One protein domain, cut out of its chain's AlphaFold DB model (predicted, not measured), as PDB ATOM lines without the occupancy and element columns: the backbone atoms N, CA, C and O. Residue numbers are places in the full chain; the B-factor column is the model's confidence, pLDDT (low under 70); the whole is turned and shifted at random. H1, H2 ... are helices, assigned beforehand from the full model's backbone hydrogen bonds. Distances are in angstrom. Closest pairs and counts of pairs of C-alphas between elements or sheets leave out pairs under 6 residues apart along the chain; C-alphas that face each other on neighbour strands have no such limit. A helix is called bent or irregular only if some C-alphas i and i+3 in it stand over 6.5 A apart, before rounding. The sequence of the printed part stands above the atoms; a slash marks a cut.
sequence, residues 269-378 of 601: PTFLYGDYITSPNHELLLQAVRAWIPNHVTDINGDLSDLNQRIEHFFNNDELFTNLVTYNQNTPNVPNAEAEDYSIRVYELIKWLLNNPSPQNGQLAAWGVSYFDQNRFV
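This is residues 269 to 378 of the 601 residues of an uncharacterized protein of Chryseobacterium shandongense (UniProt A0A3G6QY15). Three long helices, H4, H5 and H6, run side by side along a rod, their centres at the corners of a triangle, with H4 shifted toward one end. At the other end H3 and the crossing helix H2 adjoin this group, the short H1 beside them; residues 332 to 337 stick out beyond H4 and H5. The printed part has 110 residues and six named helices, H1 to H6 in order, with no named strand: all helix. It is compact, with a radius of gyration of the C-alphas of 14.5 A, and spans 49 by 23 by 22 A.

H1, residues 274 to 277, and H2, residues 283 to 296, only just touch, with 3 pairs of C-alphas within 8 A, and only at the corner; the closest C-alphas are those of Ile 277 and Leu 286, 5.4 A apart. H2, with residues 284 to 289 alone, touches H5, residues 339 to 355, the same way at a steep tilt of 41 degrees; the C-alphas of Ala 288 and Lys 351 come closest, at 5.9 A. H3, residues 305 to 315, is near H2 and only just touches H5, with 3 pairs of C-alphas within 8 A; Arg 310 and Leu 354 have the closest C-alphas, 5.9 A apart. H4, residues 319 to 333, touches H6, residues 359 to 374, the same way at a shallow tilt of 10 degrees, with the C-alphas of Leu 320 and Ala 366 closest at 4.0 A. H5 and H6 touch as a helical hairpin, opposite ways at a shallow tilt of 9 degrees; the C-alphas of Leu 353 and Asn 361 are closest, at 6.2 A. H3, H4, H5 and H6 form a bundle, a group of helices each of which touches another of the group. H1 and H4 are apart. Every O i to N i+4 pair is within hydrogen-bond range in H5, against 8 of 10 in H2, 5 of 7 in H3, 9 of 11 in H4 and 11 of 12 in H6; H1 is too short for such a pair.

H1 begins at C-alpha 274, (-40.532, 35.408, -13.728), and measures 5.6 A. H2 measures 20.0 A and H3 14.8 A. H4 measures 22.3 A, H5 24.3 A and H6 23.5 A, ending at C-alpha 374, (-28.637, 9.546, -27.567). H2 and H4 are irregular, but only just: C-alphas 291 and 294 are 6.6 A apart, and C-alphas 329 and 332 7.0 A.

The C-alphas farthest apart, those of Gly 302 and Pro 335, are 48.8 A apart. The printed part has no cut and no long link. Residues 332 to 337 stand free. The mean pLDDT of the printed part is 85.9, and residues 331 to 341 are under 70.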
ATOM      1  N   PRO A 269     -40.414  44.905 -11.309       86.25
ATOM      2  CA  PRO A 269     -41.185  45.200 -12.518       86.25
ATOM      3  C   PRO A 269     -40.360  45.187 -13.814       86.25
ATOM      4  O   PRO A 269     -40.940  45.201 -14.897       86.25
ATOM      5  N   THR A 270     -39.029  45.207 -13.724       90.50
ATOM      6  CA  THR A 270     -38.121  45.163 -14.881       90.50
ATOM      7  C   THR A 270     -37.656  43.751 -15.224       90.50
ATOM      8  O   THR A 270     -37.076  43.551 -16.289       90.50
ATOM      9  N   PHE A 271     -37.914  42.762 -14.361       92.56
ATOM     10  CA  PHE A 271     -37.622  41.371 -14.670       92.56
ATOM     11  C   PHE A 271     -38.749  40.771 -15.512       92.56
ATOM     12  O   PHE A 271     -39.910  40.783 -15.109       92.56
ATOM     13  N   LEU A 272     -38.414  40.251 -16.693       93.75
ATOM     14  CA  LEU A 272     -39.412  39.877 -17.703       93.75
ATOM     15  C   LEU A 272     -39.791  38.392 -17.672       93.75
ATOM     16  O   LEU A 272     -40.837  38.012 -18.188       93.75
ATOM     17  N   TYR A 273     -38.952  37.551 -17.063       94.06
ATOM     18  CA  TYR A 273     -39.017  36.095 -17.218       94.06
ATOM     19  C   TYR A 273     -39.414  35.351 -15.936       94.06
ATOM     20  O   TYR A 273     -39.102  34.172 -15.793       94.06
ATOM     21  N   GLY A 274     -40.111  36.010 -15.002       89.75
ATOM     22  CA  GLY A 274     -40.532  35.408 -13.728       89.75
ATOM     23  C   GLY A 274     -41.387  34.153 -13.894       89.75
ATOM     24  O   GLY A 274     -41.022  33.088 -13.396       89.75
ATOM     25  N   ASP A 275     -42.473  34.253 -14.658       89.00
ATOM     26  CA  ASP A 275     -43.354  33.112 -14.947       89.00
ATOM     27  C   ASP A 275     -42.619  32.014 -15.731       89.00
ATOM     28  O   ASP A 275     -42.857  30.820 -15.542       89.00
ATOM     29  N   TYR A 276     -41.680  32.418 -16.591       92.88
ATOM     30  CA  TYR A 276     -40.883  31.493 -17.381       92.88
ATOM     31  C   TYR A 276     -39.983  30.644 -16.480       92.88
ATOM     32  O   TYR A 276     -40.144  29.429 -16.447       92.88
ATOM     33  N   ILE A 277     -39.090  31.244 -15.688       91.38
ATOM     34  CA  ILE A 277     -38.130  30.476 -14.873       91.38
ATOM     35  C   ILE A 277     -38.792  29.661 -13.753       91.38
ATOM     36  O   ILE A 277     -38.178  28.734 -13.242       91.38
ATOM     37  N   THR A 278     -40.030  29.984 -13.368       86.88
ATOM     38  CA  THR A 278     -40.785  29.277 -12.315       86.88
ATOM     39  C   THR A 278     -41.755  28.222 -12.851       86.88
ATOM     40  O   THR A 278     -42.477  27.585 -12.081       86.88
ATOM     41  N   SER A 279     -41.784  28.008 -14.168       87.06
ATOM     42  CA  SER A 279     -42.616  26.975 -14.780       87.06
ATOM     43  C   SER A 279     -42.159  25.562 -14.360       87.06
ATOM     44  O   SER A 279     -40.957  25.334 -14.231       87.06
ATOM     45  N   PRO A 280     -43.069  24.573 -14.206       81.62
ATOM     46  CA  PRO A 280     -42.744  23.250 -13.644       81.62
ATOM     47  C   PRO A 280     -41.593  22.474 -14.307       81.62
ATOM     48  O   PRO A 280     -40.991  21.621 -13.666       81.62
ATOM     49  N   ASN A 281     -41.278  22.756 -15.575       85.56
ATOM     50  CA  ASN A 281     -40.209  22.078 -16.316       85.56
ATOM     51  C   ASN A 281     -38.862  22.822 -16.266       85.56
ATOM     52  O   ASN A 281     -37.879  22.337 -16.822       85.56
ATOM     53  N   HIS A 282     -38.803  23.996 -15.627       89.38
ATOM     54  CA  HIS A 282     -37.637  24.887 -15.626       89.38
ATOM     55  C   HIS A 282     -36.880  24.876 -14.293       89.38
ATOM     56  O   HIS A 282     -36.056  25.749 -14.051       89.38
ATOM     57  N   GLU A 283     -37.097  23.867 -13.447       82.69
ATOM     58  CA  GLU A 283     -36.464  23.764 -12.124       82.69
ATOM     59  C   GLU A 283     -34.925  23.862 -12.192       82.69
ATOM     60  O   GLU A 283     -34.320  24.602 -11.420       82.69
ATOM     61  N   LEU A 284     -34.280  23.202 -13.165       85.50
ATOM     62  CA  LEU A 284     -32.823  23.306 -13.346       85.50
ATOM     63  C   LEU A 284     -32.379  24.726 -13.744       85.50
ATOM     64  O   LEU A 284     -31.336  25.194 -13.289       85.50
ATOM     65  N   LEU A 285     -33.176  25.431 -14.556       91.62
ATOM     66  CA  LEU A 285     -32.916  26.831 -14.899       91.62
ATOM     67  C   LEU A 285     -33.100  27.730 -13.676       91.62
ATOM     68  O   LEU A 285     -32.240  28.566 -13.408       91.62
ATOM     69  N   LEU A 286     -34.166  27.527 -12.901       87.31
ATOM     70  CA  LEU A 286     -34.403  28.249 -11.655       87.31
ATOM     71  C   LEU A 286     -33.215  28.097 -10.701       87.31
ATOM     72  O   LEU A 286     -32.714  29.088 -10.172       87.31
ATOM     73  N   GLN A 287     -32.721  26.871 -10.526       81.00
ATOM     74  CA  GLN A 287     -31.548  26.580  -9.704       81.00
ATOM     75  C   GLN A 287     -30.281  27.263 -10.235       81.00
ATOM     76  O   GLN A 287     -29.520  27.833  -9.451       81.00
ATOM     77  N   ALA A 288     -30.054  27.258 -11.551       87.38
ATOM     78  CA  ALA A 288     -28.900  27.924 -12.156       87.38
ATOM     79  C   ALA A 288     -28.960  29.447 -11.961       87.38
ATOM     80  O   ALA A 288     -27.969  30.061 -11.571       87.38
ATOM     81  N   VAL A 289     -30.136  30.054 -12.138       89.69
ATOM     82  CA  VAL A 289     -30.364  31.489 -11.912       89.69
ATOM     83  C   VAL A 289     -30.154  31.860 -10.445       89.69
ATOM     84  O   VAL A 289     -29.454  32.835 -10.158       89.69
ATOM     85  N   ARG A 290     -30.683  31.061  -9.507       83.38
ATOM     86  CA  ARG A 290     -30.478  31.248  -8.058       83.38
ATOM     87  C   ARG A 290     -28.995  31.227  -7.681       83.38
ATOM     88  O   ARG A 290     -28.569  32.060  -6.889       83.38
ATOM     89  N   ALA A 291     -28.213  30.317  -8.263       78.94
ATOM     90  CA  ALA A 291     -26.770  30.228  -8.024       78.94
ATOM     91  C   ALA A 291     -25.977  31.366  -8.696       78.94
ATOM     92  O   ALA A 291     -24.935  31.790  -8.193       78.94
ATOM     93  N   TRP A 292     -26.465  31.878  -9.827       86.69
ATOM     94  CA  TRP A 292     -25.783  32.899 -10.618       86.69
ATOM     95  C   TRP A 292     -25.914  34.308 -10.025       86.69
ATOM     96  O   TRP A 292     -24.918  35.029  -9.926       86.69
ATOM     97  N   ILE A 293     -27.117  34.688  -9.576       84.38
ATOM     98  CA  ILE A 293     -27.450  36.030  -9.063       84.38
ATOM     99  C   ILE A 293     -26.461  36.561  -8.007       84.38
ATOM    100  O   ILE A 293     -25.950  37.665  -8.207       84.38
ATOM    101  N   PRO A 294     -26.138  35.817  -6.930       78.06
ATOM    102  CA  PRO A 294     -25.218  36.241  -5.873       78.06
ATOM    103  C   PRO A 294     -23.903  36.870  -6.334       78.06
ATOM    104  O   PRO A 294     -23.398  37.787  -5.689       78.06
ATOM    105  N   ASN A 295     -23.346  36.357  -7.431       82.00
ATOM    106  CA  ASN A 295     -22.012  36.713  -7.908       82.00
ATOM    107  C   ASN A 295     -22.034  37.734  -9.054       82.00
ATOM    108  O   ASN A 295     -20.990  38.295  -9.378       82.00
ATOM    109  N   HIS A 296     -23.201  37.987  -9.653       86.25
ATOM    110  CA  HIS A 296     -23.311  38.763 -10.892       86.25
ATOM    111  C   HIS A 296     -24.293  39.937 -10.807       86.25
ATOM    112  O   HIS A 296     -24.157  40.896 -11.563       86.25
ATOM    113  N   VAL A 297     -25.244  39.921  -9.866       81.94
ATOM    114  CA  VAL A 297     -26.222  41.002  -9.678       81.94
ATOM    115  C   VAL A 297     -25.915  41.757  -8.389       81.94
ATOM    116  O   VAL A 297     -26.103  41.261  -7.279       81.94
ATOM    117  N   THR A 298     -25.444  42.994  -8.531       76.12
ATOM    118  CA  THR A 298     -25.050  43.848  -7.397       76.12
ATOM    119  C   THR A 298     -26.254  44.430  -6.648       76.12
ATOM    120  O   THR A 298     -26.237  44.529  -5.412       76.12
ATOM    121  N   ASP A 299     -27.314  44.770  -7.385       79.44
ATOM    122  CA  ASP A 299     -28.592  45.249  -6.865       79.44
ATOM    123  C   ASP A 299     -29.761  44.605  -7.619       79.44
ATOM    124  O   ASP A 299     -30.015  44.916  -8.779       79.44
ATOM    125  N   ILE A 300     -30.500  43.727  -6.937       80.62
ATOM    126  CA  ILE A 300     -31.664  43.026  -7.498       80.62
ATOM    127  C   ILE A 300     -32.837  43.970  -7.803       80.62
ATOM    128  O   ILE A 300     -33.751  43.597  -8.533       80.62
ATOM    129  N   ASN A 301     -32.817  45.189  -7.253       78.75
ATOM    130  CA  ASN A 301     -33.780  46.252  -7.552       78.75
ATOM    131  C   ASN A 301     -33.269  47.224  -8.629       78.75
ATOM    132  O   ASN A 301     -33.980  48.166  -8.982       78.75
ATOM    133  N   GLY A 302     -32.037  47.024  -9.105       81.88
ATOM    134  CA  GLY A 302     -31.372  47.852 -10.101       81.88
ATOM    135  C   GLY A 302     -31.644  47.394 -11.534       81.88
ATOM    136  O   GLY A 302     -32.721  46.893 -11.853       81.88
ATOM    137  N   ASP A 303     -30.654  47.597 -12.406       86.44
ATOM    138  CA  ASP A 303     -30.719  47.161 -13.802       86.44
ATOM    139  C   ASP A 303     -30.570  45.636 -13.915       86.44
ATOM    140  O   ASP A 303     -29.562  45.064 -13.501       86.44
ATOM    141  N   LEU A 304     -31.583  44.994 -14.499       92.31
ATOM    142  CA  LEU A 304     -31.638  43.553 -14.750       92.31
ATOM    143  C   LEU A 304     -31.516  43.209 -16.244       92.31
ATOM    144  O   LEU A 304     -31.834  42.087 -16.639       92.31
ATOM    145  N   SER A 305     -31.077  44.150 -17.085       92.25
ATOM    146  CA  SER A 305     -30.951  43.973 -18.537       92.25
ATOM    147  C   SER A 305     -30.090  42.767 -18.933       92.25
ATOM    148  O   SER A 305     -30.541  41.956 -19.739       92.25
ATOM    149  N   ASP A 306     -28.914  42.591 -18.322       93.38
ATOM    150  CA  ASP A 306     -28.015  41.453 -18.591       93.38
ATOM    151  C   ASP A 306     -28.665  40.107 -18.231       93.38
ATOM    152  O   ASP A 306     -28.641  39.170 -19.028       93.38
ATOM    153  N   LEU A 307     -29.333  40.018 -17.074       94.75
ATOM    154  CA  LEU A 307     -30.054  38.803 -16.689       94.75
ATOM    155  C   LEU A 307     -31.225  38.529 -17.642       94.75
ATOM    156  O   LEU A 307     -31.383  37.400 -18.093       94.75
ATOM    157  N   ASN A 308     -32.019  39.545 -17.993       95.75
ATOM    158  CA  ASN A 308     -33.105  39.392 -18.963       95.75
ATOM    159  C   ASN A 308     -32.579  38.879 -20.310       95.75
ATOM    160  O   ASN A 308     -33.119  37.909 -20.836       95.75
ATOM    161  N   GLN A 309     -31.500  39.465 -20.835       95.12
ATOM    162  CA  GLN A 309     -30.894  39.039 -22.099       95.12
ATOM    163  C   GLN A 309     -30.393  37.589 -22.034       95.12
ATOM    164  O   GLN A 309     -30.572  36.820 -22.976       95.12
ATOM    165  N   ARG A 310     -29.807  37.169 -20.909       96.50
ATOM    166  CA  ARG A 310     -29.384  35.776 -20.711       96.50
ATOM    167  C   ARG A 310     -30.563  34.805 -20.717       96.50
ATOM    168  O   ARG A 310     -30.494  33.782 -21.394       96.50
ATOM    169  N   ILE A 311     -31.645  35.119 -20.000       97.06
ATOM    170  CA  ILE A 311     -32.843  34.262 -19.945       97.06
ATOM    171  C   ILE A 311     -33.590  34.242 -21.280       97.06
ATOM    172  O   ILE A 311     -34.135  33.202 -21.654       97.06
ATOM    173  N   GLU A 312     -33.543  35.328 -22.050       96.75
ATOM    174  CA  GLU A 312     -34.100  35.388 -23.403       96.75
ATOM    175  C   GLU A 312     -33.541  34.280 -24.313       96.75
ATOM    176  O   GLU A 312     -34.279  33.700 -25.110       96.75
ATOM    177  N   HIS A 313     -32.263  33.912 -24.170       96.44
ATOM    178  CA  HIS A 313     -31.677  32.818 -24.949       96.44
ATOM    179  C   HIS A 313     -32.245  31.441 -24.593       96.44
ATOM    180  O   HIS A 313     -32.332  30.595 -25.481       96.44
ATOM    181  N   PHE A 314     -32.677  31.222 -23.350       96.75
ATOM    182  CA  PHE A 314     -33.422  30.017 -22.974       96.75
ATOM    183  C   PHE A 314     -34.848  30.074 -23.515       96.75
ATOM    184  O   PHE A 314     -35.285  29.133 -24.167       96.75
ATOM    185  N   PHE A 315     -35.525  31.211 -23.335       95.56
ATOM    186  CA  PHE A 315     -36.891  31.429 -23.814       95.56
ATOM    187  C   PHE A 315     -37.029  31.187 -25.324       95.56
ATOM    188  O   PHE A 315     -37.955  30.518 -25.776       95.56
ATOM    189  N   ASN A 316     -36.072  31.675 -26.113       95.75
ATOM    190  CA  ASN A 316     -36.050  31.483 -27.564       95.75
ATOM    191  C   ASN A 316     -35.679  30.050 -27.993       95.75
ATOM    192  O   ASN A 316     -35.823  29.719 -29.168       95.75
ATOM    193  N   ASN A 317     -35.204  29.210 -27.069       94.31
ATOM    194  CA  ASN A 317     -34.768  27.832 -27.309       94.31
ATOM    195  C   ASN A 317     -35.433  26.851 -26.322       94.31
ATOM    196  O   ASN A 317     -34.805  25.906 -25.845       94.31
ATOM    197  N   ASP A 318     -36.725  27.060 -26.041       92.69
ATOM    198  CA  ASP A 318     -37.519  26.281 -25.076       92.69
ATOM    199  C   ASP A 318     -37.587  24.769 -25.381       92.69
ATOM    200  O   ASP A 318     -37.860  23.939 -24.508       92.69
ATOM    201  N   GLU A 319     -37.258  24.382 -26.618       91.56
ATOM    202  CA  GLU A 319     -37.062  22.987 -27.026       91.56
ATOM    203  C   GLU A 319     -36.081  22.241 -26.105       91.56
ATOM    204  O   GLU A 319     -36.267  21.051 -25.853       91.56
ATOM    205  N   LEU A 320     -35.103  22.944 -25.518       92.81
ATOM    206  CA  LEU A 320     -34.218  22.423 -24.473       92.81
ATOM    207  C   LEU A 320     -35.009  21.722 -23.356       92.81
ATOM    208  O   LEU A 320     -34.712  20.578 -23.007       92.81
ATOM    209  N   PHE A 321     -36.043  22.371 -22.820       91.75
ATOM    210  CA  PHE A 321     -36.835  21.836 -21.711       91.75
ATOM    211  C   PHE A 321     -37.823  20.762 -22.171       91.75
ATOM    212  O   PHE A 321     -38.074  19.800 -21.446       91.75
ATOM    213  N   THR A 322     -38.325  20.857 -23.404       90.75
ATOM    214  CA  THR A 322     -39.140  19.790 -24.013       90.75
ATOM    215  C   THR A 322     -38.330  18.496 -24.186       90.75
ATOM    216  O   THR A 322     -38.806  17.401 -23.859       90.75
ATOM    217  N   ASN A 323     -37.078  18.612 -24.629       88.25
ATOM    218  CA  ASN A 323     -36.151  17.489 -24.758       88.25
ATOM    219  C   ASN A 323     -35.797  16.900 -23.384       88.25
ATOM    220  O   ASN A 323     -35.776  15.679 -23.233       88.25
ATOM    221  N   LEU A 324     -35.620  17.745 -22.362       86.50
ATOM    222  CA  LEU A 324     -35.382  17.311 -20.980       86.50
ATOM    223  C   LEU A 324     -36.563  16.497 -20.426       86.50
ATOM    224  O   LEU A 324     -36.365  15.442 -19.820       86.50
ATOM    225  N   VAL A 325     -37.802  16.935 -20.669       85.75
ATOM    226  CA  VAL A 325     -39.004  16.170 -20.288       85.75
ATOM    227  C   VAL A 325     -39.029  14.810 -20.989       85.75
ATOM    228  O   VAL A 325     -39.287  13.793 -20.341       85.75
ATOM    229  N   THR A 326     -38.723  14.773 -22.286       85.12
ATOM    230  CA  THR A 326     -38.668  13.530 -23.074       85.12
ATOM    231  C   THR A 326     -37.613  12.567 -22.523       85.12
ATOM    232  O   THR A 326     -37.900  11.389 -22.303       85.12
ATOM    233  N   TYR A 327     -36.416  13.064 -22.208       80.31
ATOM    234  CA  TYR A 327     -35.370  12.271 -21.566       80.31
ATOM    235  C   TYR A 327     -35.843  11.671 -20.233       80.31
ATOM    236  O   TYR A 327     -35.707  10.465 -19.994       80.31
ATOM    237  N   ASN A 328     -36.441  12.497 -19.368       79.31
ATOM    238  CA  ASN A 328     -36.921  12.065 -18.056       79.31
ATOM    239  C   ASN A 328     -37.971  10.948 -18.180       79.31
ATOM    240  O   ASN A 328     -37.954  10.000 -17.395       79.31
ATOM    241  N   GLN A 329     -38.830  10.996 -19.204       81.00
ATOM    242  CA  GLN A 329     -39.787   9.925 -19.510       81.00
ATOM    243  C   GLN A 329     -39.114   8.628 -19.990       81.00
ATOM    244  O   GLN A 329     -39.579   7.536 -19.664       81.00
ATOM    245  N   ASN A 330     -38.009   8.725 -20.733       74.88
ATOM    246  CA  ASN A 330     -37.269   7.564 -21.240       74.88
ATOM    247  C   ASN A 330     -36.424   6.867 -20.159       74.88
ATOM    248  O   ASN A 330     -36.114   5.680 -20.273       74.88
ATOM    249  N   THR A 331     -36.035   7.589 -19.108       68.38
ATOM    250  CA  THR A 331     -35.043   7.146 -18.112       68.38
ATOM    251  C   THR A 331     -35.409   5.884 -17.318       68.38
ATOM    252  O   THR A 331     -34.540   5.019 -17.192       68.38
ATOM    253  N   PRO A 332     -36.660   5.674 -16.855       61.28
ATOM    254  CA  PRO A 332     -37.050   4.454 -16.136       61.28
ATOM    255  C   PRO A 332     -36.903   3.152 -16.941       61.28
ATOM    256  O   PRO A 332     -36.951   2.069 -16.363       61.28
ATOM    257  N   ASN A 333     -36.736   3.242 -18.264       59.53
ATOM    258  CA  ASN A 333     -36.689   2.093 -19.171       59.53
ATOM    259  C   ASN A 333     -35.261   1.668 -19.557       59.53
ATOM    260  O   ASN A 333     -35.099   0.746 -20.359       59.53
ATOM    261  N   VAL A 334     -34.226   2.314 -19.007       57.78
ATOM    262  CA  VAL A 334     -32.819   2.002 -19.303       57.78
ATOM    263  C   VAL A 334     -32.157   1.349 -18.079       57.78
ATOM    264  O   VAL A 334     -32.207   1.919 -16.987       57.78
ATOM    265  N   PRO A 335     -31.552   0.150 -18.212       47.41
ATOM    266  CA  PRO A 335     -30.795  -0.477 -17.128       47.41
ATOM    267  C   PRO A 335     -29.703   0.473 -16.603       47.41
ATOM    268  O   PRO A 335     -29.012   1.082 -17.413       47.41
ATOM    269  N   ASN A 336     -29.530   0.557 -15.277       53.41
ATOM    270  CA  ASN A 336     -28.582   1.435 -14.555       53.41
ATOM    271  C   ASN A 336     -28.988   2.913 -14.341       53.41
ATOM    272  O   ASN A 336     -28.113   3.726 -14.097       53.41
ATOM    273  N   ALA A 337     -30.286   3.249 -14.367       51.03
ATOM    274  CA  ALA A 337     -30.899   4.459 -13.775       51.03
ATOM    275  C   ALA A 337     -29.988   5.714 -13.631       51.03
ATOM    276  O   ALA A 337     -29.651   6.140 -12.533       51.03
ATOM    277  N   GLU A 338     -29.656   6.320 -14.773       61.94
ATOM    278  CA  GLU A 338     -28.730   7.455 -14.975       61.94
ATOM    279  C   GLU A 338     -29.358   8.854 -14.736       61.94
ATOM    280  O   GLU A 338     -28.823   9.866 -15.191       61.94
ATOM    281  N   ALA A 339     -30.531   8.944 -14.091       57.56
ATOM    282  CA  ALA A 339     -31.305  10.194 -14.018       57.56
ATOM    283  C   ALA A 339     -30.539  11.349 -13.343       57.56
ATOM    284  O   ALA A 339     -30.642  12.502 -13.769       57.56
ATOM    285  N   GLU A 340     -29.777  11.022 -12.295       61.28
ATOM    286  CA  GLU A 340     -28.969  11.979 -11.535       61.28
ATOM    287  C   GLU A 340     -27.809  12.507 -12.398       61.28
ATOM    288  O   GLU A 340     -27.685  13.715 -12.579       61.28
ATOM    289  N   ASP A 341     -27.051  11.623 -13.054       68.75
ATOM    290  CA  ASP A 341     -25.904  11.999 -13.896       68.75
ATOM    291  C   ASP A 341     -26.321  12.812 -15.141       68.75
ATOM    292  O   ASP A 341     -25.675  13.786 -15.531       68.75
ATOM    293  N   TYR A 342     -27.476  12.511 -15.741       75.75
ATOM    294  CA  TYR A 342     -27.987  13.339 -16.836       75.75
ATOM    295  C   TYR A 342     -28.458  14.719 -16.389       75.75
ATOM    296  O   TYR A 342     -28.156  15.711 -17.057       75.75
ATOM    297  N   SER A 343     -29.186  14.798 -15.272       75.62
ATOM    298  CA  SER A 343     -29.633  16.083 -14.723       75.62
ATOM    299  C   SER A 343     -28.436  16.975 -14.396       75.62
ATOM    300  O   SER A 343     -28.498  18.179 -14.641       75.62
ATOM    301  N   ILE A 344     -27.328  16.382 -13.935       80.62
ATOM    302  CA  ILE A 344     -26.045  17.066 -13.733       80.62
ATOM    303  C   ILE A 344     -25.519  17.642 -15.051       80.62
ATOM    304  O   ILE A 344     -25.276  18.844 -15.129       80.62
ATOM    305  N   ARG A 345     -25.417  16.846 -16.121       87.06
ATOM    306  CA  ARG A 345     -24.922  17.328 -17.429       87.06
ATOM    307  C   ARG A 345     -25.775  18.436 -18.037       87.06
ATOM    308  O   ARG A 345     -25.240  19.406 -18.568       87.06
ATOM    309  N   VAL A 346     -27.100  18.311 -17.962       89.31
ATOM    310  CA  VAL A 346     -28.010  19.358 -18.454       89.31
ATOM    311  C   VAL A 346     -27.913  20.612 -17.587       89.31
ATOM    312  O   VAL A 346     -27.961  21.719 -18.116       89.31
ATOM    313  N   TYR A 347     -27.722  20.470 -16.277       89.19
ATOM    314  CA  TYR A 347     -27.480  21.611 -15.401       89.19
ATOM    315  C   TYR A 347     -26.160  22.326 -15.717       89.19
ATOM    316  O   TYR A 347     -26.144  23.555 -15.776       89.19
ATOM    317  N   GLU A 348     -25.074  21.593 -15.982       92.44
ATOM    318  CA  GLU A 348     -23.814  22.183 -16.455       92.44
ATOM    319  C   GLU A 348     -24.002  22.923 -17.785       92.44
ATOM    320  O   GLU A 348     -23.570  24.068 -17.915       92.44
ATOM    321  N   LEU A 349     -24.757  22.345 -18.726       94.81
ATOM    322  CA  LEU A 349     -25.112  22.998 -19.990       94.81
ATOM    323  C   LEU A 349     -25.906  24.295 -19.783       94.81
ATOM    324  O   LEU A 349     -25.619  25.308 -20.423       94.81
ATOM    325  N   ILE A 350     -26.881  24.289 -18.870       95.12
ATOM    326  CA  ILE A 350     -27.653  25.480 -18.500       95.12
ATOM    327  C   ILE A 350     -26.730  26.534 -17.876       95.12
ATOM    328  O   ILE A 350     -26.784  27.695 -18.276       95.12
ATOM    329  N   LYS A 351     -25.847  26.167 -16.939       94.31
ATOM    330  CA  LYS A 351     -24.873  27.106 -16.354       94.31
ATOM    331  C   LYS A 351     -23.936  27.678 -17.411       94.31
ATOM    332  O   LYS A 351     -23.649  28.875 -17.392       94.31
ATOM    333  N   TRP A 352     -23.458  26.845 -18.327       95.25
ATOM    334  CA  TRP A 352     -22.592  27.273 -19.414       95.25
ATOM    335  C   TRP A 352     -23.300  28.278 -20.327       95.25
ATOM    336  O   TRP A 352     -22.744  29.348 -20.575       95.25
ATOM    337  N   LEU A 353     -24.541  28.005 -20.750       95.62
ATOM    338  CA  LEU A 353     -25.321  28.933 -21.580       95.62
ATOM    339  C   LEU A 353     -25.626  30.232 -20.827       95.62
ATOM    340  O   LEU A 353     -25.514  31.319 -21.393       95.62
ATOM    341  N   LEU A 354     -25.952  30.135 -19.536       95.50
ATOM    342  CA  LEU A 354     -26.204  31.297 -18.692       95.50
ATOM    343  C   LEU A 354     -24.974  32.205 -18.607       95.50
ATOM    344  O   LEU A 354     -25.132  33.422 -18.591       95.50
ATOM    345  N   ASN A 355     -23.761  31.644 -18.597       93.81
ATOM    346  CA  ASN A 355     -22.509  32.408 -18.592       93.81
ATOM    347  C   ASN A 355     -22.074  32.882 -19.987       93.81
ATOM    348  O   ASN A 355     -21.458  33.943 -20.088       93.81
ATOM    349  N   ASN A 356     -22.459  32.166 -21.046       92.81
ATOM    350  CA  ASN A 356     -22.080  32.440 -22.434       92.81
ATOM    351  C   ASN A 356     -23.320  32.669 -23.328       92.81
ATOM    352  O   ASN A 356     -23.562  31.890 -24.253       92.81
ATOM    353  N   PRO A 357     -24.130  33.717 -23.077       92.62
ATOM    354  CA  PRO A 357     -25.373  33.953 -23.803       92.62
ATOM    355  C   PRO A 357     -25.104  34.352 -25.258       92.62
ATOM    356  O   PRO A 357     -24.463  35.367 -25.536       92.62
ATOM    357  N   SER A 358     -25.616  33.568 -26.203       91.62
ATOM    358  CA  SER A 358     -25.688  33.946 -27.614       91.62
ATOM    359  C   SER A 358     -26.792  33.157 -28.325       91.62
ATOM    360  O   SER A 358     -27.185  32.084 -27.851       91.62
ATOM    361  N   PRO A 359     -27.311  33.637 -29.471       91.06
ATOM    362  CA  PRO A 359     -28.260  32.864 -30.270       91.06
ATOM    363  C   PRO A 359     -27.721  31.477 -30.656       91.06
ATOM    364  O   PRO A 359     -28.452  30.493 -30.577       91.06
ATOM    365  N   GLN A 360     -26.437  31.394 -31.013       89.56
ATOM    366  CA  GLN A 360     -25.756  30.155 -31.390       89.56
ATOM    367  C   GLN A 360     -25.645  29.190 -30.204       89.56
ATOM    368  O   GLN A 360     -25.942  28.006 -30.341       89.56
ATOM    369  N   ASN A 361     -25.290  29.699 -29.023       92.81
ATOM    370  CA  ASN A 361     -25.158  28.883 -27.818       92.81
ATOM    371  C   ASN A 361     -26.523  28.395 -27.316       92.81
ATOM    372  O   ASN A 361     -26.623  27.280 -26.806       92.81
ATOM    373  N   GLY A 362     -27.588  29.180 -27.517       92.75
ATOM    374  CA  GLY A 362     -28.962  28.738 -27.272       92.75
ATOM    375  C   GLY A 362     -29.357  27.538 -28.142       92.75
ATOM    376  O   GLY A 362     -29.900  26.559 -27.631       92.75
ATOM    377  N   GLN A 363     -29.004  27.570 -29.432       92.31
ATOM    378  CA  GLN A 363     -29.227  26.450 -30.356       92.31
ATOM    379  C   GLN A 363     -28.395  25.219 -29.979       92.31
ATOM    380  O   GLN A 363     -28.922  24.103 -29.969       92.31
ATOM    381  N   LEU A 364     -27.117  25.414 -29.622       94.38
ATOM    382  CA  LEU A 364     -26.261  24.340 -29.114       94.38
ATOM    383  C   LEU A 364     -26.891  23.685 -27.886       94.38
ATOM    384  O   LEU A 364     -26.909  22.463 -27.800       94.38
ATOM    385  N   ALA A 365     -27.414  24.475 -26.949       94.25
ATOM    386  CA  ALA A 365     -27.984  23.936 -25.725       94.25
ATOM    387  C   ALA A 365     -29.256  23.113 -25.986       94.25
ATOM    388  O   ALA A 365     -29.392  22.009 -25.459       94.25
ATOM    389  N   ALA A 366     -30.153  23.585 -26.859       91.31
ATOM    390  CA  ALA A 366     -31.334  22.815 -27.255       91.31
ATOM    391  C   ALA A 366     -30.963  21.479 -27.926       91.31
ATOM    392  O   ALA A 366     -31.510  20.426 -27.571       91.31
ATOM    393  N   TRP A 367     -29.989  21.501 -28.841       94.50
ATOM    394  CA  TRP A 367     -29.458  20.296 -29.484       94.50
ATOM    395  C   TRP A 367     -28.718  19.380 -28.496       94.50
ATOM    396  O   TRP A 367     -28.869  18.158 -28.551       94.50
ATOM    397  N   GLY A 368     -27.962  19.952 -27.558       94.69
ATOM    398  CA  GLY A 368     -27.135  19.239 -26.585       94.69
ATOM    399  C   GLY A 368     -27.942  18.314 -25.679       94.69
ATOM    400  O   GLY A 368     -27.538  17.179 -25.442       94.69
ATOM    401  N   VAL A 369     -29.139  18.733 -25.258       92.44
ATOM    402  CA  VAL A 369     -30.053  17.883 -24.471       92.44
ATOM    403  C   VAL A 369     -30.466  16.625 -25.245       92.44
ATOM    404  O   VAL A 369     -30.443  15.522 -24.691       92.44
ATOM    405  N   SER A 370     -30.767  16.764 -26.541       90.69
ATOM    406  CA  SER A 370     -31.044  15.628 -27.433       90.69
ATOM    407  C   SER A 370     -29.802  14.761 -27.670       90.69
ATOM    408  O   SER A 370     -29.895  13.532 -27.704       90.69
ATOM    409  N   TYR A 371     -28.626  15.381 -27.802       92.81
ATOM    410  CA  TYR A 371     -27.362  14.665 -27.939       92.81
ATOM    411  C   TYR A 371     -27.076  13.793 -26.710       92.81
ATOM    412  O   TYR A 371     -26.733  12.621 -26.869       92.81
ATOM    413  N   PHE A 372     -27.271  14.320 -25.498       90.75
ATOM    414  CA  PHE A 372     -27.094  13.559 -24.261       90.75
ATOM    415  C   PHE A 372     -28.078  12.388 -24.135       90.75
ATOM    416  O   PHE A 372     -27.693  11.338 -23.620       90.75
ATOM    417  N   ASP A 373     -29.320  12.509 -24.623       86.69
ATOM    418  CA  ASP A 373     -30.276  11.385 -24.604       86.69
ATOM    419  C   ASP A 373     -29.797  10.215 -25.479       86.69
ATOM    420  O   ASP A 373     -29.906   9.049 -25.091       86.69
ATOM    421  N   GLN A 374     -29.192  10.529 -26.630       87.19
ATOM    422  CA  GLN A 374     -28.637   9.546 -27.567       87.19
ATOM    423  C   GLN A 374     -27.249   9.028 -27.149       87.19
ATOM    424  O   GLN A 374     -26.861   7.929 -27.544       87.19
ATOM    425  N   ASN A 375     -26.508   9.791 -26.339       88.12
ATOM    426  CA  ASN A 375     -25.122   9.516 -25.952       88.12
ATOM    427  C   ASN A 375     -24.956   9.559 -24.426       88.12
ATOM    428  O   ASN A 375     -24.190  10.350 -23.882       88.12
ATOM    429  N   ARG A 376     -25.677   8.676 -23.730       83.62
ATOM    430  CA  ARG A 376     -25.874   8.734 -22.269       83.62
ATOM    431  C   ARG A 376     -24.612   8.640 -21.404       83.62
ATOM    432  O   ARG A 376     -24.684   8.996 -20.239       83.62
ATOM    433  N   PHE A 377     -23.485   8.198 -21.962       83.81
ATOM    434  CA  PHE A 377     -22.206   8.062 -21.249       83.81
ATOM    435  C   PHE A 377     -21.219   9.202 -21.521       83.81
ATOM    436  O   PHE A 377     -20.073   9.139 -21.078       83.81
ATOM    437  N   VAL A 378     -21.619  10.207 -22.301       88.56
ATOM    438  CA  VAL A 378     -20.788  11.388 -22.547       88.56
ATOM    439  C   VAL A 378     -20.851  12.286 -21.323       88.56
ATOM    440  O   VAL A 378     -21.942  12.694 -20.937       88.56
TER     441      VAL A 378